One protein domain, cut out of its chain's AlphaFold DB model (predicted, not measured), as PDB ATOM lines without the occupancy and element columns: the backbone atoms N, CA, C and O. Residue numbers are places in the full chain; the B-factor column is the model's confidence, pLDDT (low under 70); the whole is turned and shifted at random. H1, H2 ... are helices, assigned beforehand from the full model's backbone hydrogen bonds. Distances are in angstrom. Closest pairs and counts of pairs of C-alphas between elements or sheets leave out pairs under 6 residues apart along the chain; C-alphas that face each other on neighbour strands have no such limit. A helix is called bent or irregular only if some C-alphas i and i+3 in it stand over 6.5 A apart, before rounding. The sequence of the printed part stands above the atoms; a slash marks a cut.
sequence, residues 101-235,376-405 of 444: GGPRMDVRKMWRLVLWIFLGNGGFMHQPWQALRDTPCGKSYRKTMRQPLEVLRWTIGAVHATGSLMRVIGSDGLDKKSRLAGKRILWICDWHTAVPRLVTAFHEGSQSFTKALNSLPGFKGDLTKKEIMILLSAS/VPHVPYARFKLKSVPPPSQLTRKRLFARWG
ATOM      1  N   GLY A 101      25.267  60.289  -9.311       80.38
ATOM      2  CA  GLY A 101      24.045  60.550 -10.078       80.38
ATOM      3  C   GLY A 101      22.919  61.208  -9.270       80.38
ATOM      4  O   GLY A 101      21.772  61.142  -9.694       80.38
ATOM      5  N   GLY A 102      23.210  61.802  -8.106       86.38
ATOM      6  CA  GLY A 102      22.289  62.686  -7.376       86.38
ATOM      7  C   GLY A 102      21.492  62.010  -6.248       86.38
ATOM      8  O   GLY A 102      21.745  60.849  -5.933       86.38
ATOM      9  N   PRO A 103      20.502  62.699  -5.654       85.56
ATOM     10  CA  PRO A 103      19.762  62.216  -4.479       85.56
ATOM     11  C   PRO A 103      18.722  61.130  -4.795       85.56
ATOM     12  O   PRO A 103      18.235  60.441  -3.904       85.56
ATOM     13  N   ARG A 104      18.352  60.938  -6.067       90.75
ATOM     14  CA  ARG A 104      17.303  59.980  -6.440       90.75
ATOM     15  C   ARG A 104      17.856  58.555  -6.508       90.75
ATOM     16  O   ARG A 104      18.842  58.302  -7.202       90.75
ATOM     17  N   MET A 105      17.196  57.614  -5.832       93.81
ATOM     18  CA  MET A 105      17.449  56.182  -6.004       93.81
ATOM     19  C   MET A 105      16.841  55.688  -7.322       93.81
ATOM     20  O   MET A 105      15.662  55.908  -7.591       93.81
ATOM     21  N   ASP A 106      17.627  55.000  -8.141       94.00
ATOM     22  CA  ASP A 106      17.175  54.401  -9.397       94.00
ATOM     23  C   ASP A 106      17.511  52.902  -9.442       94.00
ATOM     24  O   ASP A 106      18.173  52.352  -8.555       94.00
ATOM     25  N   VAL A 107      17.051  52.213 -10.492       94.81
ATOM     26  CA  VAL A 107      17.287  50.767 -10.660       94.81
ATOM     27  C   VAL A 107      18.769  50.420 -10.779       94.81
ATOM     28  O   VAL A 107      19.177  49.324 -10.401       94.81
ATOM     29  N   ARG A 108      19.598  51.344 -11.270       92.62
ATOM     30  CA  ARG A 108      21.038  51.139 -11.421       92.62
ATOM     31  C   ARG A 108      21.727  51.194 -10.061       92.62
ATOM     32  O   ARG A 108      22.483  50.281  -9.742       92.62
ATOM     33  N   LYS A 109      21.460  52.221  -9.255       91.56
ATOM     34  CA  LYS A 109      21.975  52.376  -7.889       91.56
ATOM     35  C   LYS A 109      21.511  51.243  -6.991       91.56
ATOM     36  O   LYS A 109      22.333  50.613  -6.334       91.56
ATOM     37  N   MET A 110      20.221  50.908  -7.040       93.81
ATOM     38  CA  MET A 110      19.664  49.809  -6.256       93.81
ATOM     39  C   MET A 110      20.289  48.463  -6.648       93.81
ATOM     40  O   MET A 110      20.654  47.675  -5.778       93.81
ATOM     41  N   TRP A 111      20.496  48.205  -7.945       93.50
ATOM     42  CA  TRP A 111      21.207  47.005  -8.387       93.50
ATOM     43  C   TRP A 111      22.656  46.964  -7.892       93.50
ATOM     44  O   TRP A 111      23.108  45.933  -7.397       93.50
ATOM     45  N   ARG A 112      23.374  48.087  -7.979       90.19
ATOM     46  CA  ARG A 112      24.751  48.213  -7.480       90.19
ATOM     47  C   ARG A 112      24.835  47.979  -5.974       90.19
ATOM     48  O   ARG A 112      25.706  47.233  -5.541       90.19
ATOM     49  N   LEU A 113      23.899  48.526  -5.203       87.44
ATOM     50  CA  LEU A 113      23.763  48.291  -3.765       87.44
ATOM     51  C   LEU A 113      23.531  46.806  -3.454       87.44
ATOM     52  O   LEU A 113      24.272  46.217  -2.670       87.44
ATOM     53  N   VAL A 114      22.553  46.171  -4.106       88.31
ATOM     54  CA  VAL A 114      22.253  44.737  -3.942       88.31
ATOM     55  C   VAL A 114      23.463  43.866  -4.291       88.31
ATOM     56  O   VAL A 114      23.798  42.938  -3.552       88.31
ATOM     57  N   LEU A 115      24.138  44.172  -5.401       87.00
ATOM     58  CA  LEU A 115      25.321  43.451  -5.859       87.00
ATOM     59  C   LEU A 115      26.483  43.602  -4.876       87.00
ATOM     60  O   LEU A 115      27.115  42.614  -4.506       87.00
ATOM     61  N   TRP A 116      26.748  44.822  -4.425       82.44
ATOM     62  CA  TRP A 116      27.792  45.094  -3.451       82.44
ATOM     63  C   TRP A 116      27.517  44.384  -2.117       82.44
ATOM     64  O   TRP A 116      28.419  43.771  -1.544       82.44
ATOM     65  N   ILE A 117      26.255  44.347  -1.667       79.88
ATOM     66  CA  ILE A 117      25.858  43.584  -0.476       79.88
ATOM     67  C   ILE A 117      26.130  42.100  -0.717       79.88
ATOM     68  O   ILE A 117      26.766  41.449   0.109       79.88
ATOM     69  N   PHE A 118      25.701  41.550  -1.850       81.31
ATOM     70  CA  PHE A 118      25.915  40.143  -2.174       81.31
ATOM     71  C   PHE A 118      27.399  39.744  -2.174       81.31
ATOM     72  O   PHE A 118      27.756  38.732  -1.568       81.31
ATOM     73  N   LEU A 119      28.257  40.555  -2.798       76.81
ATOM     74  CA  LEU A 119      29.706  40.330  -2.882       76.81
ATOM     75  C   LEU A 119      30.424  40.528  -1.536       76.81
ATOM     76  O   LEU A 119      31.529  40.019  -1.345       76.81
ATOM     77  N   GLY A 120      29.765  41.194  -0.589       68.56
ATOM     78  CA  GLY A 120      30.233  41.398   0.771       68.56
ATOM     79  C   GLY A 120      30.947  42.734   0.940       68.56
ATOM     80  O   GLY A 120      32.025  42.952   0.399       68.56
ATOM     81  N   ASN A 121      30.356  43.587   1.779       54.25
ATOM     82  CA  ASN A 121      30.911  44.879   2.175       54.25
ATOM     83  C   ASN A 121      32.324  44.767   2.799       54.25
ATOM     84  O   ASN A 121      33.220  45.483   2.392       54.25
ATOM     85  N   GLY A 122      32.569  43.826   3.718       47.25
ATOM     86  CA  GLY A 122      33.857  43.683   4.421       47.25
ATOM     87  C   GLY A 122      34.781  42.600   3.867       47.25
ATOM     88  O   GLY A 122      35.466  41.914   4.630       47.25
ATOM     89  N   GLY A 123      34.757  42.367   2.554       48.31
ATOM     90  CA  GLY A 123      35.827  41.585   1.942       48.31
ATOM     91  C   GLY A 123      37.140  42.345   1.967       48.31
ATOM     92  O   GLY A 123      37.127  43.573   1.975       48.31
ATOM     93  N   PHE A 124      38.264  41.615   1.981       47.16
ATOM     94  CA  PHE A 124      39.592  42.202   1.834       47.16
ATOM     95  C   PHE A 124      39.563  43.250   0.723       47.16
ATOM     96  O   PHE A 124      39.380  42.926  -0.452       47.16
ATOM     97  N   MET A 125      39.664  44.509   1.137       52.47
ATOM     98  CA  MET A 125      39.773  45.636   0.247       52.47
ATOM     99  C   MET A 125      38.645  45.792  -0.812       52.47
ATOM    100  O   MET A 125      38.897  46.249  -1.922       52.47
ATOM    101  N   HIS A 126      37.405  45.359  -0.544       62.78
ATOM    102  CA  HIS A 126      36.287  45.407  -1.518       62.78
ATOM    103  C   HIS A 126      36.609  44.838  -2.921       62.78
ATOM    104  O   HIS A 126      35.894  45.105  -3.892       62.78
ATOM    105  N   GLN A 127      37.665  44.037  -3.053       65.69
ATOM    106  CA  GLN A 127      38.221  43.631  -4.342       65.69
ATOM    107  C   GLN A 127      37.211  42.904  -5.251       65.69
ATOM    108  O   GLN A 127      37.214  43.160  -6.457       65.69
ATOM    109  N   PRO A 128      36.286  42.061  -4.731       72.69
ATOM    110  CA  PRO A 128      35.235  41.478  -5.565       72.69
ATOM    111  C   PRO A 128      34.340  42.525  -6.236       72.69
ATOM    112  O   PRO A 128      33.965  42.360  -7.394       72.69
ATOM    113  N   TRP A 129      34.007  43.609  -5.528       78.06
ATOM    114  CA  TRP A 129      33.250  44.714  -6.105       78.06
ATOM    115  C   TRP A 129      34.076  45.461  -7.146       78.06
ATOM    116  O   TRP A 129      33.579  45.686  -8.242       78.06
ATOM    117  N   GLN A 130      35.329  45.805  -6.847       75.25
ATOM    118  CA  GLN A 130      36.193  46.541  -7.779       75.25
ATOM    119  C   GLN A 130      36.350  45.819  -9.121       75.25
ATOM    120  O   GLN A 130      36.285  46.445 -10.175       75.25
ATOM    121  N   ALA A 131      36.469  44.492  -9.097       76.38
ATOM    122  CA  ALA A 131      36.592  43.703 -10.315       76.38
ATOM    123  C   ALA A 131      35.282  43.603 -11.125       76.38
ATOM    124  O   ALA A 131      35.322  43.387 -12.337       76.38
ATOM    125  N   LEU A 132      34.114  43.755 -10.483       81.50
ATOM    126  CA  LEU A 132      32.807  43.646 -11.141       81.50
ATOM    127  C   LEU A 132      32.144  44.990 -11.460       81.50
ATOM    128  O   LEU A 132      31.369  45.054 -12.417       81.50
ATOM    129  N   ARG A 133      32.423  46.058 -10.705       82.94
ATOM    130  CA  ARG A 133      31.696  47.341 -10.775       82.94
ATOM    131  C   ARG A 133      31.729  47.970 -12.161       82.94
ATOM    132  O   ARG A 133      30.747  48.577 -12.575       82.94
ATOM    133  N   ASP A 134      32.836  47.776 -12.878       83.38
ATOM    134  CA  ASP A 134      33.082  48.369 -14.189       83.38
ATOM    135  C   ASP A 134      32.707  47.458 -15.360       83.38
ATOM    136  O   ASP A 134      32.796  47.860 -16.524       83.38
ATOM    137  N   THR A 135      32.229  46.253 -15.071       86.62
ATOM    138  CA  THR A 135      31.729  45.327 -16.086       86.62
ATOM    139  C   THR A 135      30.308  45.708 -16.520       86.62
ATOM    140  O   THR A 135      29.587  46.366 -15.766       86.62
ATOM    141  N   PRO A 136      29.834  45.274 -17.704       89.06
ATOM    142  CA  PRO A 136      28.455  45.500 -18.138       89.06
ATOM    143  C   PRO A 136      27.391  45.074 -17.114       89.06
ATOM    144  O   PRO A 136      26.386  45.776 -16.955       89.06
ATOM    145  N   CYS A 137      27.613  43.962 -16.399       88.19
ATOM    146  CA  CYS A 137      26.668  43.467 -15.400       88.19
ATOM    147  C   CYS A 137      26.700  44.258 -14.082       88.19
ATOM    148  O   CYS A 137      25.688  44.248 -13.389       88.19
ATOM    149  N   GLY A 138      27.790  44.961 -13.753       88.12
ATOM    150  CA  GLY A 138      27.865  45.875 -12.603       88.12
ATOM    151  C   GLY A 138      27.441  47.313 -12.931       88.12
ATOM    152  O   GLY A 138      26.771  47.965 -12.133       88.12
ATOM    153  N   LYS A 139      27.779  47.803 -14.132       87.88
ATOM    154  CA  LYS A 139      27.544  49.194 -14.552       87.88
ATOM    155  C   LYS A 139      26.087  49.520 -14.838       87.88
ATOM    156  O   LYS A 139      25.700  50.671 -14.652       87.88
ATOM    157  N   SER A 140      25.310  48.566 -15.338       89.44
ATOM    158  CA  SER A 140      23.937  48.788 -15.805       89.44
ATOM    159  C   SER A 140      22.969  47.841 -15.114       89.44
ATOM    160  O   SER A 140      23.386  46.796 -14.630       89.44
ATOM    161  N   TYR A 141      21.683  48.180 -15.075       93.62
ATOM    162  CA  TYR A 141      20.635  47.229 -14.718       93.62
ATOM    163  C   TYR A 141      19.915  46.789 -15.991       93.62
ATOM    164  O   TYR A 141      19.519  47.620 -16.806       93.62
ATOM    165  N   ARG A 142      19.743  45.478 -16.164       92.75
ATOM    166  CA  ARG A 142      18.938  44.881 -17.230       92.75
ATOM    167  C   ARG A 142      18.000  43.876 -16.588       92.75
ATOM    168  O   ARG A 142      18.470  42.972 -15.904       92.75
ATOM    169  N   LYS A 143      16.695  43.976 -16.849       91.19
ATOM    170  CA  LYS A 143      15.664  43.066 -16.319       91.19
ATOM    171  C   LYS A 143      15.718  41.685 -17.002       91.19
ATOM    172  O   LYS A 143      14.772  41.245 -17.640       91.19
ATOM    173  N   THR A 144      16.870  41.022 -16.927       91.50
ATOM    174  CA  THR A 144      17.148  39.727 -17.556       91.50
ATOM    175  C   THR A 144      17.806  38.798 -16.545       91.50
ATOM    176  O   THR A 144      18.733  39.208 -15.847       91.50
ATOM    177  N   MET A 145      17.414  37.523 -16.543       88.31
ATOM    178  CA  MET A 145      18.044  36.487 -15.708       88.31
ATOM    179  C   MET A 145      19.515  36.236 -16.056       88.31
ATOM    180  O   MET A 145      20.266  35.694 -15.249       88.31
ATOM    181  N   ARG A 146      19.966  36.658 -17.242       91.12
ATOM    182  CA  ARG A 146      21.368  36.538 -17.648       91.12
ATOM    183  C   ARG A 146      22.296  37.322 -16.722       91.12
ATOM    184  O   ARG A 146      23.341  36.811 -16.340       91.12
ATOM    185  N   GLN A 147      21.905  38.539 -16.353       92.62
ATOM    186  CA  GLN A 147      22.739  39.444 -15.570       92.62
ATOM    187  C   GLN A 147      23.153  38.874 -14.196       92.62
ATOM    188  O   GLN A 147      24.358  38.797 -13.943       92.62
ATOM    189  N   PRO A 148      22.230  38.442 -13.312       92.06
ATOM    190  CA  PRO A 148      22.618  37.868 -12.024       92.06
ATOM    191  C   PRO A 148      23.383  36.547 -12.183       92.06
ATOM    192  O   PRO A 148      24.306  36.276 -11.416       92.06
ATOM    193  N   LEU A 149      23.084  35.740 -13.205       90.00
ATOM    194  CA  LEU A 149      23.811  34.491 -13.452       90.00
ATOM    195  C   LEU A 149      25.253  34.726 -13.942       90.00
ATOM    196  O   LEU A 149      26.139  33.938 -13.613       90.00
ATOM    197  N   GLU A 150      25.521  35.803 -14.686       89.12
ATOM    198  CA  GLU A 150      26.886  36.210 -15.054       89.12
ATOM    199  C   GLU A 150      27.700  36.624 -13.826       89.12
ATOM    200  O   GLU A 150      28.842  36.185 -13.674       89.12
ATOM    201  N   VAL A 151      27.097  37.401 -12.918       88.75
ATOM    202  CA  VAL A 151      27.706  37.737 -11.620       88.75
ATOM    203  C   VAL A 151      28.053  36.463 -10.850       88.75
ATOM    204  O   VAL A 151      29.172  36.328 -10.350       88.75
ATOM    205  N   LEU A 152      27.125  35.504 -10.777       86.19
ATOM    206  CA  LEU A 152      27.354  34.235 -10.087       86.19
ATOM    207  C   LEU A 152      28.484  33.423 -10.711       86.19
ATOM    208  O   LEU A 152      29.354  32.937  -9.989       86.19
ATOM    209  N   ARG A 153      28.497  33.296 -12.039       82.12
ATOM    210  CA  ARG A 153      29.545  32.571 -12.760       82.12
ATOM    211  C   ARG A 153      30.917  33.196 -12.531       82.12
ATOM    212  O   ARG A 153      31.869  32.464 -12.266       82.12
ATOM    213  N   TRP A 154      31.013  34.524 -12.596       84.12
ATOM    214  CA  TRP A 154      32.249  35.239 -12.284       84.12
ATOM    215  C   TRP A 154      32.686  34.978 -10.838       84.12
ATOM    216  O   TRP A 154      33.819  34.570 -10.600       84.12
ATOM    217  N   THR A 155      31.763  35.114  -9.881       78.94
ATOM    218  CA  THR A 155      32.046  34.966  -8.445       78.94
ATOM    219  C   THR A 155      32.531  33.557  -8.101       78.94
ATOM    220  O   THR A 155      33.542  33.394  -7.421       78.94
ATOM    221  N   ILE A 156      31.847  32.523  -8.605       75.75
ATOM    222  CA  ILE A 156      32.229  31.117  -8.404       75.75
ATOM    223  C   ILE A 156      33.588  30.831  -9.048       75.75
ATOM    224  O   ILE A 156      34.433  30.186  -8.429       75.75
ATOM    225  N   GLY A 157      33.819  31.336 -10.264       73.06
ATOM    226  CA  GLY A 157      35.094  31.186 -10.962       73.06
ATOM    227  C   GLY A 157      36.259  31.823 -10.207       73.06
ATOM    228  O   GLY A 157      37.288  31.181 -10.005       73.06
ATOM    229  N   ALA A 158      36.076  33.050  -9.720       71.31
ATOM    230  CA  ALA A 158      37.069  33.759  -8.920       71.31
ATOM    231  C   ALA A 158      37.344  33.042  -7.582       71.31
ATOM    232  O   ALA A 158      38.494  32.935  -7.143       71.31
ATOM    233  N   VAL A 159      36.300  32.483  -6.955       68.50
ATOM    234  CA  VAL A 159      36.423  31.657  -5.745       68.50
ATOM    235  C   VAL A 159      37.242  30.405  -6.016       68.50
ATOM    236  O   VAL A 159      38.134  30.078  -5.234       68.50
ATOM    237  N   HIS A 160      36.961  29.714  -7.116       64.75
ATOM    238  CA  HIS A 160      37.639  28.475  -7.465       64.75
ATOM    239  C   HIS A 160      39.115  28.703  -7.812       64.75
ATOM    240  O   HIS A 160      39.973  27.994  -7.295       64.75
ATOM    241  N   ALA A 161      39.416  29.728  -8.615       63.81
ATOM    242  CA  ALA A 161      40.780  30.050  -9.038       63.81
ATOM    243  C   ALA A 161      41.719  30.381  -7.865       63.81
ATOM    244  O   ALA A 161      42.925  30.183  -7.961       63.81
ATOM    245  N   THR A 162      41.176  30.882  -6.755       58.91
ATOM    246  CA  THR A 162      41.980  31.365  -5.624       58.91
ATOM    247  C   THR A 162      41.872  30.497  -4.375       58.91
ATOM    248  O   THR A 162      42.757  30.555  -3.519       58.91
ATOM    249  N   GLY A 163      40.758  29.772  -4.192       54.53
ATOM    250  CA  GLY A 163      40.366  29.038  -2.972       54.53
ATOM    251  C   GLY A 163      40.190  29.906  -1.712       54.53
ATOM    252  O   GLY A 163      39.482  29.553  -0.769       54.53
ATOM    253  N   SER A 164      40.823  31.070  -1.703       52.69
ATOM    254  CA  SER A 164      41.014  31.977  -0.587       52.69
ATOM    255  C   SER A 164      40.072  33.176  -0.686       52.69
ATOM    256  O   SER A 164      39.789  33.795   0.333       52.69
ATOM    257  N   LEU A 165      39.476  33.426  -1.859       54.78
ATOM    258  CA  LEU A 165      38.425  34.427  -2.038       54.78
ATOM    259  C   LEU A 165      37.146  34.099  -1.252       54.78
ATOM    260  O   LEU A 165      36.419  35.009  -0.898       54.78
ATOM    261  N   MET A 166      36.891  32.850  -0.838       53.00
ATOM    262  CA  MET A 166      35.825  32.553   0.150       53.00
ATOM    263  C   MET A 166      36.130  33.087   1.557       53.00
ATOM    264  O   MET A 166      35.245  33.159   2.406       53.00
ATOM    265  N   ARG A 167      37.397  33.424   1.836       49.81
ATOM    266  CA  ARG A 167      37.810  34.143   3.050       49.81
ATOM    267  C   ARG A 167      37.751  35.660   2.871       49.81
ATOM    268  O   ARG A 167      38.043  36.352   3.834       49.81
ATOM    269  N   VAL A 168      37.416  36.137   1.672       49.03
ATOM    270  CA  VAL A 168      37.251  37.549   1.297       49.03
ATOM    271  C   VAL A 168      35.760  37.832   1.084       49.03
ATOM    272  O   VAL A 168      35.218  38.768   1.646       49.03
ATOM    273  N   ILE A 169      35.030  36.988   0.358       49.88
ATOM    274  CA  ILE A 169      33.580  37.109   0.217       49.88
ATOM    275  C   ILE A 169      32.922  36.639   1.514       49.88
ATOM    276  O   ILE A 169      32.851  35.448   1.821       49.88
ATOM    277  N   GLY A 170      32.442  37.612   2.283       48.12
ATOM    278  CA  GLY A 170      31.644  37.385   3.477       48.12
ATOM    279  C   GLY A 170      32.418  37.108   4.762       48.12
ATOM    280  O   GLY A 170      32.005  36.305   5.599       48.12
ATOM    281  N   SER A 171      33.558  37.760   4.920       40.03
ATOM    282  CA  SER A 171      34.527  37.520   5.985       40.03
ATOM    283  C   SER A 171      34.308  38.267   7.303       40.03
ATOM    284  O   SER A 171      35.017  38.002   8.270       40.03
ATOM    285  N   ASP A 172      33.308  39.133   7.378       43.25
ATOM    286  CA  ASP A 172      32.972  39.978   8.532       43.25
ATOM    287  C   ASP A 172      31.785  39.449   9.372       43.25
ATOM    288  O   ASP A 172      31.421  40.052  10.379       43.25
ATOM    289  N   GLY A 173      31.216  38.282   9.037       42.44
ATOM    290  CA  GLY A 173      30.157  37.658   9.838       42.44
ATOM    291  C   GLY A 173      29.749  36.256   9.377       42.44
ATOM    292  O   GLY A 173      29.896  35.891   8.211       42.44
ATOM    293  N   LEU A 174      29.203  35.455  10.303       37.78
ATOM    294  CA  LEU A 174      28.683  34.099  10.040       37.78
ATOM    295  C   LEU A 174      27.653  34.068   8.893       37.78
ATOM    296  O   LEU A 174      27.581  33.082   8.159       37.78
ATOM    297  N   ASP A 175      26.899  35.153   8.707       48.41
ATOM    298  CA  ASP A 175      25.816  35.209   7.727       48.41
ATOM    299  C   ASP A 175      26.287  35.552   6.304       48.41
ATOM    300  O   ASP A 175      25.620  35.202   5.338       48.41
ATOM    301  N   LYS A 176      27.473  36.140   6.104       57.06
ATOM    302  CA  LYS A 176      27.929  36.460   4.739       57.06
ATOM    303  C   LYS A 176      28.604  35.296   4.031       57.06
ATOM    304  O   LYS A 176      28.329  35.070   2.856       57.06
ATOM    305  N   LYS A 177      29.361  34.462   4.757       56.03
ATOM    306  CA  LYS A 177      29.775  33.130   4.261       56.03
ATOM    307  C   LYS A 177      28.573  32.296   3.826       56.03
ATOM    308  O   LYS A 177      28.676  31.463   2.929       56.03
ATOM    309  N   SER A 178      27.425  32.537   4.459       60.22
ATOM    310  CA  SER A 178      26.183  31.876   4.108       60.22
ATOM    311  C   SER A 178      25.633  32.323   2.748       60.22
ATOM    312  O   SER A 178      25.027  31.495   2.084       60.22
ATOM    313  N   ARG A 179      25.866  33.565   2.285       70.19
ATOM    314  CA  ARG A 179      25.326  34.074   1.004       70.19
ATOM    315  C   ARG A 179      25.807  33.245  -0.185       70.19
ATOM    316  O   ARG A 179      25.064  33.059  -1.134       70.19
ATOM    317  N   LEU A 180      26.999  32.655  -0.096       67.06
ATOM    318  CA  LEU A 180      27.527  31.709  -1.089       67.06
ATOM    319  C   LEU A 180      27.302  30.226  -0.720       67.06
ATOM    320  O   LEU A 180      27.748  29.315  -1.424       67.06
ATOM    321  N   ALA A 181      26.595  29.953   0.378       66.62
ATOM    322  CA  ALA A 181      26.268  28.614   0.851       66.62
ATOM    323  C   ALA A 181      24.871  28.166   0.402       66.62
ATOM    324  O   ALA A 181      23.938  28.943   0.250       66.62
ATOM    325  N   GLY A 182      24.688  26.858   0.260       68.88
ATOM    326  CA  GLY A 182      23.390  26.249  -0.026       68.88
ATOM    327  C   GLY A 182      22.644  26.884  -1.201       68.88
ATOM    328  O   GLY A 182      23.221  27.312  -2.198       68.88
ATOM    329  N   LYS A 183      21.325  26.950  -1.051       71.94
ATOM    330  CA  LYS A 183      20.432  27.658  -1.974       71.94
ATOM    331  C   LYS A 183      20.596  29.190  -1.903       71.94
ATOM    332  O   LYS A 183      20.053  29.873  -2.758       71.94
ATOM    333  N   ARG A 184      21.353  29.724  -0.931       74.44
ATOM    334  CA  ARG A 184      21.453  31.168  -0.656       74.44
ATOM    335  C   ARG A 184      22.169  31.943  -1.760       74.44
ATOM    336  O   ARG A 184      21.839  33.091  -2.010       74.44
ATOM    337  N   ILE A 185      23.074  31.288  -2.485       77.00
ATOM    338  CA  ILE A 185      23.760  31.890  -3.635       77.00
ATOM    339  C   ILE A 185      22.800  32.270  -4.762       77.00
ATOM    340  O   ILE A 185      23.052  33.217  -5.490       77.00
ATOM    341  N   LEU A 186      21.677  31.560  -4.889       84.81
ATOM    342  CA  LEU A 186      20.679  31.846  -5.914       84.81
ATOM    343  C   LEU A 186      19.803  33.042  -5.550       84.81
ATOM    344  O   LEU A 186      19.143  33.574  -6.437       84.81
ATOM    345  N   TRP A 187      19.842  33.503  -4.295       86.50
ATOM    346  CA  TRP A 187      19.052  34.648  -3.856       86.50
ATOM    347  C   TRP A 187      19.399  35.921  -4.617       86.50
ATOM    348  O   TRP A 187      18.528  36.763  -4.766       86.50
ATOM    349  N   ILE A 188      20.603  36.056  -5.189       87.75
ATOM    350  CA  ILE A 188      20.894  37.210  -6.050       87.75
ATOM    351  C   ILE A 188      19.981  37.280  -7.285       87.75
ATOM    352  O   ILE A 188      19.714  38.377  -7.765       87.75
ATOM    353  N   CYS A 189      19.462  36.151  -7.784       90.56
ATOM    354  CA  CYS A 189      18.461  36.157  -8.854       90.56
ATOM    355  C   CYS A 189      17.130  36.747  -8.364       90.56
ATOM    356  O   CYS A 189      16.531  37.585  -9.042       90.56
ATOM    357  N   ASP A 190      16.701  36.358  -7.162       89.69
ATOM    358  CA  ASP A 190      15.493  36.891  -6.527       89.69
ATOM    359  C   ASP A 190      15.661  38.388  -6.212       89.69
ATOM    360  O   ASP A 190      14.774  39.198  -6.479       89.69
ATOM    361  N   TRP A 191      16.832  38.783  -5.705       91.19
ATOM    362  CA  TRP A 191      17.158  40.172  -5.377       91.19
ATOM    363  C   TRP A 191      17.207  41.049  -6.628       91.19
ATOM    364  O   TRP A 191      16.674  42.155  -6.622       91.19
ATOM    365  N   HIS A 192      17.803  40.549  -7.716       94.62
ATOM    366  CA  HIS A 192      17.849  41.231  -9.013       94.62
ATOM    367  C   HIS A 192      16.448  41.484  -9.580       94.62
ATOM    368  O   HIS A 192      16.147  42.592 -10.032       94.62
ATOM    369  N   THR A 193      15.574  40.480  -9.496       94.38
ATOM    370  CA  THR A 193      14.176  40.586  -9.936       94.38
ATOM    371  C   THR A 193      13.408  41.619  -9.107       94.38
ATOM    372  O   THR A 193      12.543  42.322  -9.631       94.38
ATOM    373  N   ALA A 194      13.756  41.764  -7.829       94.69
ATOM    374  CA  ALA A 194      13.112  42.697  -6.916       94.69
ATOM    375  C   ALA A 194      13.569  44.157  -7.046       94.69
ATOM    376  O   ALA A 194      12.908  45.027  -6.480       94.69
ATOM    377  N   VAL A 195      14.651  44.451  -7.778       96.12
ATOM    378  CA  VAL A 195      15.226  45.806  -7.890       96.12
ATOM    379  C   VAL A 195      14.185  46.888  -8.216       96.12
ATOM    380  O   VAL A 195      14.149  47.874  -7.483       96.12
ATOM    381  N   PRO A 196      13.301  46.746  -9.227       97.00
ATOM    382  CA  PRO A 196      12.320  47.788  -9.535       97.00
ATOM    383  C   PRO A 196      11.369  48.052  -8.365       97.00
ATOM    384  O   PRO A 196      11.142  49.200  -8.001       97.00
ATOM    385  N   ARG A 197      10.890  46.987  -7.712       96.25
ATOM    386  CA  ARG A 197      10.015  47.088  -6.539       96.25
ATOM    387  C   ARG A 197      10.726  47.728  -5.347       96.25
ATOM    388  O   ARG A 197      10.109  48.493  -4.620       96.25
ATOM    389  N   LEU A 198      12.009  47.426  -5.145       95.56
ATOM    390  CA  LEU A 198      12.820  48.050  -4.098       95.56
ATOM    391  C   LEU A 198      12.995  49.553  -4.337       95.56
ATOM    392  O   LEU A 198      12.962  50.314  -3.379       95.56
ATOM    393  N   VAL A 199      13.159  49.985  -5.591       96.94
ATOM    394  CA  VAL A 199      13.229  51.413  -5.939       96.94
ATOM    395  C   VAL A 199      11.902  52.108  -5.661       96.94
ATOM    396  O   VAL A 199      11.904  53.167  -5.045       96.94
ATOM    397  N   THR A 200      10.775  51.519  -6.070       97.50
ATOM    398  CA  THR A 200       9.446  52.066  -5.755       97.50
ATOM    399  C   THR A 200       9.257  52.198  -4.245       97.50
ATOM    400  O   THR A 200       8.997  53.290  -3.756       97.50
ATOM    401  N   ALA A 201       9.514  51.121  -3.497       96.31
ATOM    402  CA  ALA A 201       9.383  51.108  -2.045       96.31
ATOM    403  C   ALA A 201      10.330  52.098  -1.342       96.31
ATOM    404  O   ALA A 201       9.976  52.644  -0.307       96.31
ATOM    405  N   PHE A 202      11.521  52.344  -1.899       95.62
ATOM    406  CA  PHE A 202      12.446  53.364  -1.402       95.62
ATOM    407  C   PHE A 202      11.841  54.771  -1.482       95.62
ATOM    408  O   PHE A 202      11.944  55.532  -0.525       95.62
ATOM    409  N   HIS A 203      11.196  55.110  -2.603       95.38
ATOM    410  CA  HIS A 203      10.570  56.426  -2.794       95.38
ATOM    411  C   HIS A 203       9.293  56.615  -1.970       95.38
ATOM    412  O   HIS A 203       8.913  57.747  -1.702       95.38
ATOM    413  N   GLU A 204       8.659  55.526  -1.539       95.25
ATOM    414  CA  GLU A 204       7.534  55.554  -0.595       95.25
ATOM    415  C   GLU A 204       7.974  55.792   0.863       95.25
ATOM    416  O   GLU A 204       7.147  56.141   1.703       95.25
ATOM    417  N   GLY A 205       9.264  55.619   1.176       92.06
ATOM    418  CA  GLY A 205       9.842  55.882   2.495       92.06
ATOM    419  C   GLY A 205      10.400  54.647   3.210       92.06
ATOM    420  O   GLY A 205      10.353  53.518   2.711       92.06
ATOM    421  N   SER A 206      10.953  54.869   4.409       88.62
ATOM    422  CA  SER A 206      11.720  53.861   5.162       88.62
ATOM    423  C   SER A 206      10.921  52.584   5.446       88.62
ATOM    424  O   SER A 206      11.387  51.482   5.139       88.62
ATOM    425  N   GLN A 207       9.667  52.720   5.889       89.12
ATOM    426  CA  GLN A 207       8.816  51.580   6.248       89.12
ATOM    427  C   GLN A 207       8.475  50.690   5.049       89.12
ATOM    428  O   GLN A 207       8.607  49.461   5.123       89.12
ATOM    429  N   SER A 208       8.069  51.295   3.927       93.62
ATOM    430  CA  SER A 208       7.809  50.580   2.672       93.62
ATOM    431  C   SER A 208       9.061  49.849   2.202       93.62
ATOM    432  O   SER A 208       9.011  48.655   1.881       93.62
ATOM    433  N   PHE A 209      10.207  50.530   2.228       93.38
ATOM    434  CA  PHE A 209      11.481  49.950   1.830       93.38
ATOM    435  C   PHE A 209      11.895  48.774   2.724       93.38
ATOM    436  O   PHE A 209      12.234  47.697   2.224       93.38
ATOM    437  N   THR A 210      11.782  48.924   4.045       88.56
ATOM    438  CA  THR A 210      12.026  47.866   5.031       88.56
ATOM    439  C   THR A 210      11.122  46.657   4.789       88.56
ATOM    440  O   THR A 210      11.596  45.517   4.773       88.56
ATOM    441  N   LYS A 211       9.821  46.874   4.558       89.88
ATOM    442  CA  LYS A 211       8.864  45.801   4.248       89.88
ATOM    443  C   LYS A 211       9.248  45.072   2.959       89.88
ATOM    444  O   LYS A 211       9.240  43.837   2.922       89.88
ATOM    445  N   ALA A 212       9.633  45.816   1.924       92.19
ATOM    446  CA  ALA A 212      10.068  45.250   0.653       92.19
ATOM    447  C   ALA A 212      11.348  44.412   0.806       92.19
ATOM    448  O   ALA A 212      11.391  43.297   0.283       92.19
ATOM    449  N   LEU A 213      12.341  44.884   1.569       88.88
ATOM    450  CA  LEU A 213      13.555  44.124   1.884       88.88
ATOM    451  C   LEU A 213      13.245  42.840   2.660       88.88
ATOM    452  O   LEU A 213      13.691  41.769   2.260       88.88
ATOM    453  N   ASN A 214      12.427  42.918   3.711       85.69
ATOM    454  CA  ASN A 214      12.080  41.764   4.551       85.69
ATOM    455  C   ASN A 214      11.334  40.658   3.786       85.69
ATOM    456  O   ASN A 214      11.377  39.490   4.176       85.69
ATOM    457  N   SER A 215      10.666  41.007   2.682       87.56
ATOM    458  CA  SER A 215      10.008  40.030   1.807       87.56
ATOM    459  C   SER A 215      10.986  39.210   0.953       87.56
ATOM    460  O   SER A 215      10.587  38.201   0.371       87.56
ATOM    461  N   LEU A 216      12.257  39.620   0.855       85.50
ATOM    462  CA  LEU A 216      13.247  38.946   0.022       85.50
ATOM    463  C   LEU A 216      13.898  37.761   0.741       85.50
ATOM    464  O   LEU A 216      14.257  37.842   1.922       85.50
ATOM    465  N   PRO A 217      14.122  36.643   0.032       80.19
ATOM    466  CA  PRO A 217      14.822  35.511   0.612       80.19
ATOM    467  C   PRO A 217      16.256  35.923   0.965       80.19
ATOM    468  O   PRO A 217      16.933  36.582   0.189       80.19
ATOM    469  N   GLY A 218      16.719  35.582   2.167       72.38
ATOM    470  CA  GLY A 218      18.048  35.986   2.647       72.38
ATOM    471  C   GLY A 218      18.171  37.352   3.293       72.38
ATOM    472  O   GLY A 218      19.208  37.632   3.886       72.38
ATOM    473  N   PHE A 219      17.103  38.144   3.272       72.50
ATOM    474  CA  PHE A 219      16.985  39.383   4.041       72.50
ATOM    475  C   PHE A 219      16.225  39.203   5.361       72.50
ATOM    476  O   PHE A 219      15.954  40.170   6.059       72.50
ATOM    477  N   LYS A 220      15.926  37.957   5.751       59.19
ATOM    478  CA  LYS A 220      15.182  37.631   6.982       59.19
ATOM    479  C   LYS A 220      15.950  37.900   8.289       59.19
ATOM    480  O   LYS A 220      15.378  37.720   9.355       59.19
ATOM    481  N   GLY A 221      17.235  38.254   8.220       61.00
ATOM    482  CA  GLY A 221      18.062  38.570   9.387       61.00
ATOM    483  C   GLY A 221      18.387  40.060   9.472       61.00
ATOM    484  O   GLY A 221      18.736  40.672   8.459       61.00
ATOM    485  N   ASP A 222      18.358  40.610  10.689       61.78
ATOM    486  CA  ASP A 222      18.572  42.040  10.966       61.78
ATOM    487  C   ASP A 222      19.892  42.584  10.407       61.78
ATOM    488  O   ASP A 222      19.976  43.754  10.056       61.78
ATOM    489  N   LEU A 223      20.924  41.743  10.266       63.91
ATOM    490  CA  LEU A 223      22.262  42.176   9.861       63.91
ATOM    491  C   LEU A 223      22.339  42.649   8.399       63.91
ATOM    492  O   LEU A 223      22.931  43.686   8.127       63.91
ATOM    493  N   THR A 224      21.739  41.922   7.449       69.19
ATOM    494  CA  THR A 224      21.795  42.315   6.025       69.19
ATOM    495  C   THR A 224      20.940  43.562   5.773       69.19
ATOM    496  O   THR A 224      21.361  44.452   5.036       69.19
ATOM    497  N   LYS A 225      19.780  43.669   6.441       75.19
ATOM    498  CA  LYS A 225      18.985  44.905   6.467       75.19
ATOM    499  C   LYS A 225      19.815  46.055   7.043       75.19
ATOM    500  O   LYS A 225      19.916  47.098   6.407       75.19
ATOM    501  N   LYS A 226      20.441  45.847   8.207       72.31
ATOM    502  CA  LYS A 226      21.275  46.846   8.886       72.31
ATOM    503  C   LYS A 226      22.357  47.404   7.968       72.31
ATOM    504  O   LYS A 226      22.538  48.608   7.924       72.31
ATOM    505  N   GLU A 227      23.049  46.554   7.218       72.69
ATOM    506  CA  GLU A 227      24.109  46.989   6.298       72.69
ATOM    507  C   GLU A 227      23.602  47.937   5.214       72.69
ATOM    508  O   GLU A 227      24.244  48.947   4.942       72.69
ATOM    509  N   ILE A 228      22.441  47.631   4.631       78.62
ATOM    510  CA  ILE A 228      21.796  48.525   3.669       78.62
ATOM    511  C   ILE A 228      21.409  49.840   4.343       78.62
ATOM    512  O   ILE A 228      21.724  50.902   3.818       78.62
ATOM    513  N   MET A 229      20.765  49.773   5.508       77.75
ATOM    514  CA  MET A 229      20.324  50.969   6.228       77.75
ATOM    515  C   MET A 229      21.498  51.865   6.629       77.75
ATOM    516  O   MET A 229      21.418  53.071   6.425       77.75
ATOM    517  N   ILE A 230      22.614  51.291   7.096       71.44
ATOM    518  CA  ILE A 230      23.845  52.035   7.411       71.44
ATOM    519  C   ILE A 230      24.341  52.790   6.180       71.44
ATOM    520  O   ILE A 230      24.595  53.988   6.265       71.44
ATOM    521  N   LEU A 231      24.441  52.128   5.027       73.25
ATOM    522  CA  LEU A 231      24.934  52.773   3.807       73.25
ATOM    523  C   LEU A 231      24.041  53.900   3.332       73.25
ATOM    524  O   LEU A 231      24.543  54.939   2.918       73.25
ATOM    525  N   LEU A 232      22.728  53.680   3.378       77.12
ATOM    526  CA  LEU A 232      21.767  54.715   3.037       77.12
ATOM    527  C   LEU A 232      21.903  55.885   4.014       77.12
ATOM    528  O   LEU A 232      22.051  57.013   3.560       77.12
ATOM    529  N   SER A 233      21.967  55.618   5.324       71.69
ATOM    530  CA  SER A 233      22.115  56.640   6.372       71.69
ATOM    531  C   SER A 233      23.408  57.454   6.250       71.69
ATOM    532  O   SER A 233      23.419  58.635   6.591       71.69
ATOM    533  N   ALA A 234      24.467  56.848   5.705       66.00
ATOM    534  CA  ALA A 234      25.762  57.475   5.463       66.00
ATOM    535  C   ALA A 234      25.824  58.299   4.160       66.00
ATOM    536  O   ALA A 234      26.864  58.888   3.866       66.00
ATOM    537  N   SER A 235      24.746  58.343   3.367       69.00
ATOM    538  CA  SER A 235      24.664  59.181   2.164       69.00
ATOM    539  C   SER A 235      24.821  60.664   2.498       69.00
ATOM    540  O   SER A 235      24.316  61.154   3.509       69.00
ATOM    541  N   VAL A 376      42.343  39.199  -4.910       50.88
ATOM    542  CA  VAL A 376      41.471  38.716  -5.978       50.88
ATOM    543  C   VAL A 376      42.225  38.945  -7.283       50.88
ATOM    544  O   VAL A 376      42.525  40.096  -7.596       50.88
ATOM    545  N   PRO A 377      42.570  37.899  -8.052       54.34
ATOM    546  CA  PRO A 377      43.202  38.095  -9.341       54.34
ATOM    547  C   PRO A 377      42.247  38.910 -10.206       54.34
ATOM    548  O   PRO A 377      41.034  38.686 -10.179       54.34
ATOM    549  N   HIS A 378      42.785  39.846 -10.980       59.75
ATOM    550  CA  HIS A 378      42.000  40.595 -11.946       59.75
ATOM    551  C   HIS A 378      41.535  39.633 -13.052       59.75
ATOM    552  O   HIS A 378      42.229  39.407 -14.043       59.75
ATOM    553  N   VAL A 379      40.389  38.974 -12.848       65.25
ATOM    554  CA  VAL A 379      39.910  37.942 -13.768       65.25
ATOM    555  C   VAL A 379      39.174  38.605 -14.933       65.25
ATOM    556  O   VAL A 379      38.177  39.291 -14.690       65.25
ATOM    557  N   PRO A 380      39.595  38.391 -16.198       71.69
ATOM    558  CA  PRO A 380      38.959  39.044 -17.336       71.69
ATOM    559  C   PRO A 380      37.478  38.670 -17.425       71.69
ATOM    560  O   PRO A 380      37.141  37.505 -17.652       71.69
ATOM    561  N   TYR A 381      36.587  39.658 -17.287       74.75
ATOM    562  CA  TYR A 381      35.133  39.450 -17.311       74.75
ATOM    563  C   TYR A 381      34.664  38.689 -18.562       74.75
ATOM    564  O   TYR A 381      33.790  37.827 -18.472       74.75
ATOM    565  N   ALA A 382      35.311  38.916 -19.712       78.88
ATOM    566  CA  ALA A 382      35.027  38.218 -20.966       78.88
ATOM    567  C   ALA A 382      35.069  36.679 -20.843       78.88
ATOM    568  O   ALA A 382      34.269  35.999 -21.481       78.88
ATOM    569  N   ARG A 383      35.925  36.119 -19.972       76.31
ATOM    570  CA  ARG A 383      36.017  34.663 -19.733       76.31
ATOM    571  C   ARG A 383      34.799  34.097 -18.987       76.31
ATOM    572  O   ARG A 383      34.531  32.898 -19.066       76.31
ATOM    573  N   PHE A 384      34.062  34.946 -18.270       75.94
ATOM    574  CA  PHE A 384      32.928  34.561 -17.418       75.94
ATOM    575  C   PHE A 384      31.583  35.056 -17.934       75.94
ATOM    576  O   PHE A 384      30.552  34.680 -17.373       75.94
ATOM    577  N   LYS A 385      31.576  35.841 -19.017       81.81
ATOM    578  CA  LYS A 385      30.351  36.207 -19.723       81.81
ATOM    579  C   LYS A 385      29.608  34.926 -20.100       81.81
ATOM    580  O   LYS A 385      30.172  34.009 -20.705       81.81
ATOM    581  N   LEU A 386      28.341  34.834 -19.708       82.25
ATOM    582  CA  LEU A 386      27.506  33.712 -20.116       82.25
ATOM    583  C   LEU A 386      27.385  33.741 -21.637       82.25
ATOM    584  O   LEU A 386      27.448  34.811 -22.234       82.25
ATOM    585  N   LYS A 387      27.231  32.579 -22.276       83.69
ATOM    586  CA  LYS A 387      26.889  32.493 -23.706       83.69
ATOM    587  C   LYS A 387      25.372  32.398 -23.856       83.69
ATOM    588  O   LYS A 387      24.762  33.258 -24.488       83.69
ATOM    589  N   SER A 388      24.770  31.454 -23.139       83.19
ATOM    590  CA  SER A 388      23.329  31.244 -23.012       83.19
ATOM    591  C   SER A 388      22.909  31.169 -21.541       83.19
ATOM    592  O   SER A 388      23.736  30.937 -20.652       83.19
ATOM    593  N   VAL A 389      21.620  31.404 -21.283       84.75
ATOM    594  CA  VAL A 389      21.018  31.171 -19.965       84.75
ATOM    595  C   VAL A 389      20.777  29.664 -19.827       84.75
ATOM    596  O   VAL A 389      20.183  29.073 -20.729       84.75
ATOM    597  N   PRO A 390      21.250  29.017 -18.750       82.56
ATOM    598  CA  PRO A 390      20.990  27.600 -18.536       82.56
ATOM    599  C   PRO A 390      19.486  27.340 -18.319       82.56
ATOM    600  O   PRO A 390      18.802  28.197 -17.752       82.56
ATOM    601  N   PRO A 391      18.966  26.158 -18.706       83.50
ATOM    602  CA  PRO A 391      17.579  25.784 -18.449       83.50
ATOM    603  C   PRO A 391      17.217  25.880 -16.958       83.50
ATOM    604  O   PRO A 391      18.077  25.603 -16.113       83.50
ATOM    605  N   PRO A 392      15.949  26.168 -16.598       83.19
ATOM    606  CA  PRO A 392      15.518  26.269 -15.199       83.19
ATOM    607  C   PRO A 392      15.885  25.045 -14.348       83.19
ATOM    608  O   PRO A 392      16.324  25.179 -13.207       83.19
ATOM    609  N   SER A 393      15.818  23.845 -14.932       80.25
ATOM    610  CA  SER A 393      16.204  22.587 -14.281       80.25
ATOM    611  C   SER A 393      17.675  22.552 -13.834       80.25
ATOM    612  O   SER A 393      18.036  21.795 -12.928       80.25
ATOM    613  N   GLN A 394      18.545  23.367 -14.433       75.38
ATOM    614  CA  GLN A 394      19.964  23.469 -14.095       75.38
ATOM    615  C   GLN A 394      20.269  24.565 -13.071       75.38
ATOM    616  O   GLN A 394      21.350  24.528 -12.493       75.38
ATOM    617  N   LEU A 395      19.328  25.468 -12.770       78.94
ATOM    618  CA  LEU A 395      19.530  26.591 -11.842       78.94
ATOM    619  C   LEU A 395      19.660  26.180 -10.369       78.94
ATOM    620  O   LEU A 395      19.839  27.025  -9.500       78.94
ATOM    621  N   THR A 396      19.615  24.888 -10.048       77.81
ATOM    622  CA  THR A 396      19.877  24.428  -8.679       77.81
ATOM    623  C   THR A 396      21.353  24.599  -8.315       77.81
ATOM    624  O   THR A 396      22.237  24.331  -9.127       77.81
ATOM    625  N   ARG A 397      21.643  24.952  -7.053       68.75
ATOM    626  CA  ARG A 397      23.020  25.119  -6.551       68.75
ATOM    627  C   ARG A 397      23.918  23.941  -6.933       68.75
ATOM    628  O   ARG A 397      24.982  24.149  -7.493       68.75
ATOM    629  N   LYS A 398      23.497  22.705  -6.639       70.12
ATOM    630  CA  LYS A 398      24.307  21.499  -6.889       70.12
ATOM    631  C   LYS A 398      24.650  21.358  -8.374       70.12
ATOM    632  O   LYS A 398      25.797  21.074  -8.695       70.12
ATOM    633  N   ARG A 399      23.681  21.594  -9.268       75.75
ATOM    634  CA  ARG A 399      23.880  21.480 -10.721       75.75
ATOM    635  C   ARG A 399      24.727  22.626 -11.270       75.75
ATOM    636  O   ARG A 399      25.642  22.347 -12.034       75.75
ATOM    637  N   LEU A 400      24.500  23.866 -10.829       74.31
ATOM    638  CA  LEU A 400      25.341  25.003 -11.209       74.31
ATOM    639  C   LEU A 400      26.782  24.830 -10.729       74.31
ATOM    640  O   LEU A 400      27.697  24.986 -11.524       74.31
ATOM    641  N   PHE A 401      27.008  24.434  -9.473       67.75
ATOM    642  CA  PHE A 401      28.362  24.181  -8.968       67.75
ATOM    643  C   PHE A 401      29.037  23.003  -9.675       67.75
ATOM    644  O   PHE A 401      30.214  23.100  -9.987       67.75
ATOM    645  N   ALA A 402      28.319  21.916  -9.970       65.75
ATOM    646  CA  ALA A 402      28.887  20.785 -10.706       65.75
ATOM    647  C   ALA A 402      29.234  21.149 -12.161       65.75
ATOM    648  O   ALA A 402      30.264  20.728 -12.672       65.75
ATOM    649  N   ARG A 403      28.399  21.957 -12.827       64.94
ATOM    650  CA  ARG A 403      28.592  22.360 -14.232       64.94
ATOM    651  C   ARG A 403      29.560  23.525 -14.410       64.94
ATOM    652  O   ARG A 403      30.193  23.628 -15.453       64.94
ATOM    653  N   TRP A 404      29.665  24.410 -13.424       63.88
ATOM    654  CA  TRP A 404      30.585  25.551 -13.437       63.88
ATOM    655  C   TRP A 404      31.875  25.288 -12.640       63.88
ATOM    656  O   TRP A 404      32.741  26.157 -12.616       63.88
ATOM    657  N   GLY A 405      32.020  24.108 -12.019       54.38
ATOM    658  CA  GLY A 405      33.087  23.768 -11.068       54.38
ATOM    659  C   GLY A 405      33.850  22.453 -11.307       54.38
ATOM    660  O   GLY A 405      34.431  21.941 -10.355       54.38
TER     661      GLY A 405
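AT A GLANCE: This is residues 101 to 235 and 376 to 405 of the 444 residues of the protein "Hypothetical protein" of Polarella glacialis (UniProt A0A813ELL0). Two helices side by side and running opposite ways, H1 and the arm H6a of the bent helix H6, make the core of a rounded cluster of mostly crossed helices. H2 and H3 pack on H1, H4 and H9 pack on H6a, and beyond the bend H6b makes a hairpin with H7, while H8 packs on H1. The printed part has 165 residues, with nine named helices, H1 to H9 in chain order, and no named strand; its class is all helix. It is compact, with a radius of gyration of the C-alphas of 15.2 A and spans of 42 by 32 by 29 A.

HOW THE PARTS SIT: H6, residues 182 to 204, was assigned as one helix by its hydrogen bonds, but is bent: C-alphas 193 and 196 are 7.4 A apart. Its arms, H6a (182 to 193) and H6b (196 to 204), stand at a steep tilt of 67 degrees. H6a touches H1, residues 107 to 119, with residues 188 to 192 alone, at a shallow tilt of 11 degrees, opposite ways; the closest C-alphas, of Trp 111 and His 192, are 6.7 A apart. H6a touches H4, residues 146 to 162, closest at C-alphas Pro 148 and Cys 189, 5.5 A. H9, residues 397 to 404, touches H6a about perpendicular, at 85 degrees, closest at C-alphas Lys 183 and Arg 397, 5.8 A. H5, residues 174 to 179, and H6a only just touch, only at the corner, with 3 pairs of C-alphas within 8 A, closest at Arg 179 and Ile 185, 5.4 A. H1 and H2, residues 124 to 133, form a hairpin, closest at C-alphas Trp 116 and Trp 129, 6.1 A. H3, residues 136 to 139, touches H1, closest at C-alphas Arg 112 and Gly 138, 6.4 A. H6b and H7, residues 206 to 214, form a hairpin at a shallow tilt of 27 degrees, closest at C-alphas Ala 201 and Phe 209, 4.6 A. H8, residues 222 to 233, touches H1 at a steep tilt of 47 degrees, closest at C-alphas Ile 117 and Ile 228, 7.6 A. H2 and H8 are apart. Every O i to N i+4 pair is within hydrogen-bond range in H1, H4, H6b, H7, H8 and H9; the counts are 4 of 6 in H2, 1 of 2 in H5 and 3 of 8 in H6a, where 6 of 9 O i to N i+3 pairs are within range.

IN THESE COORDINATES: H1 is 18.0 A long from C-alpha 107 at (17.287, 50.767, -10.660); H4 is 24.4 A and H6a 19.7 A. H2 and H6a are irregular, with C-alphas 125 and 128 8.5 A apart and C-alphas 182 and 185 6.7 A apart. H9 ends at C-alpha 404, (30.585, 25.551, -13.437).

THE WHOLE: The two C-alphas farthest apart, of Pro 103 and Ala 402, are 42.9 A apart. Residues 236 to 375 are not printed, and C-alphas 235 and 376 are 27.7 A apart across the cut. The link from H4 to H5 is long, and residues 376 to 396 hold no named element. The mean pLDDT of the printed part is 76.9; 48 residues are under 70, among them 159 to 178.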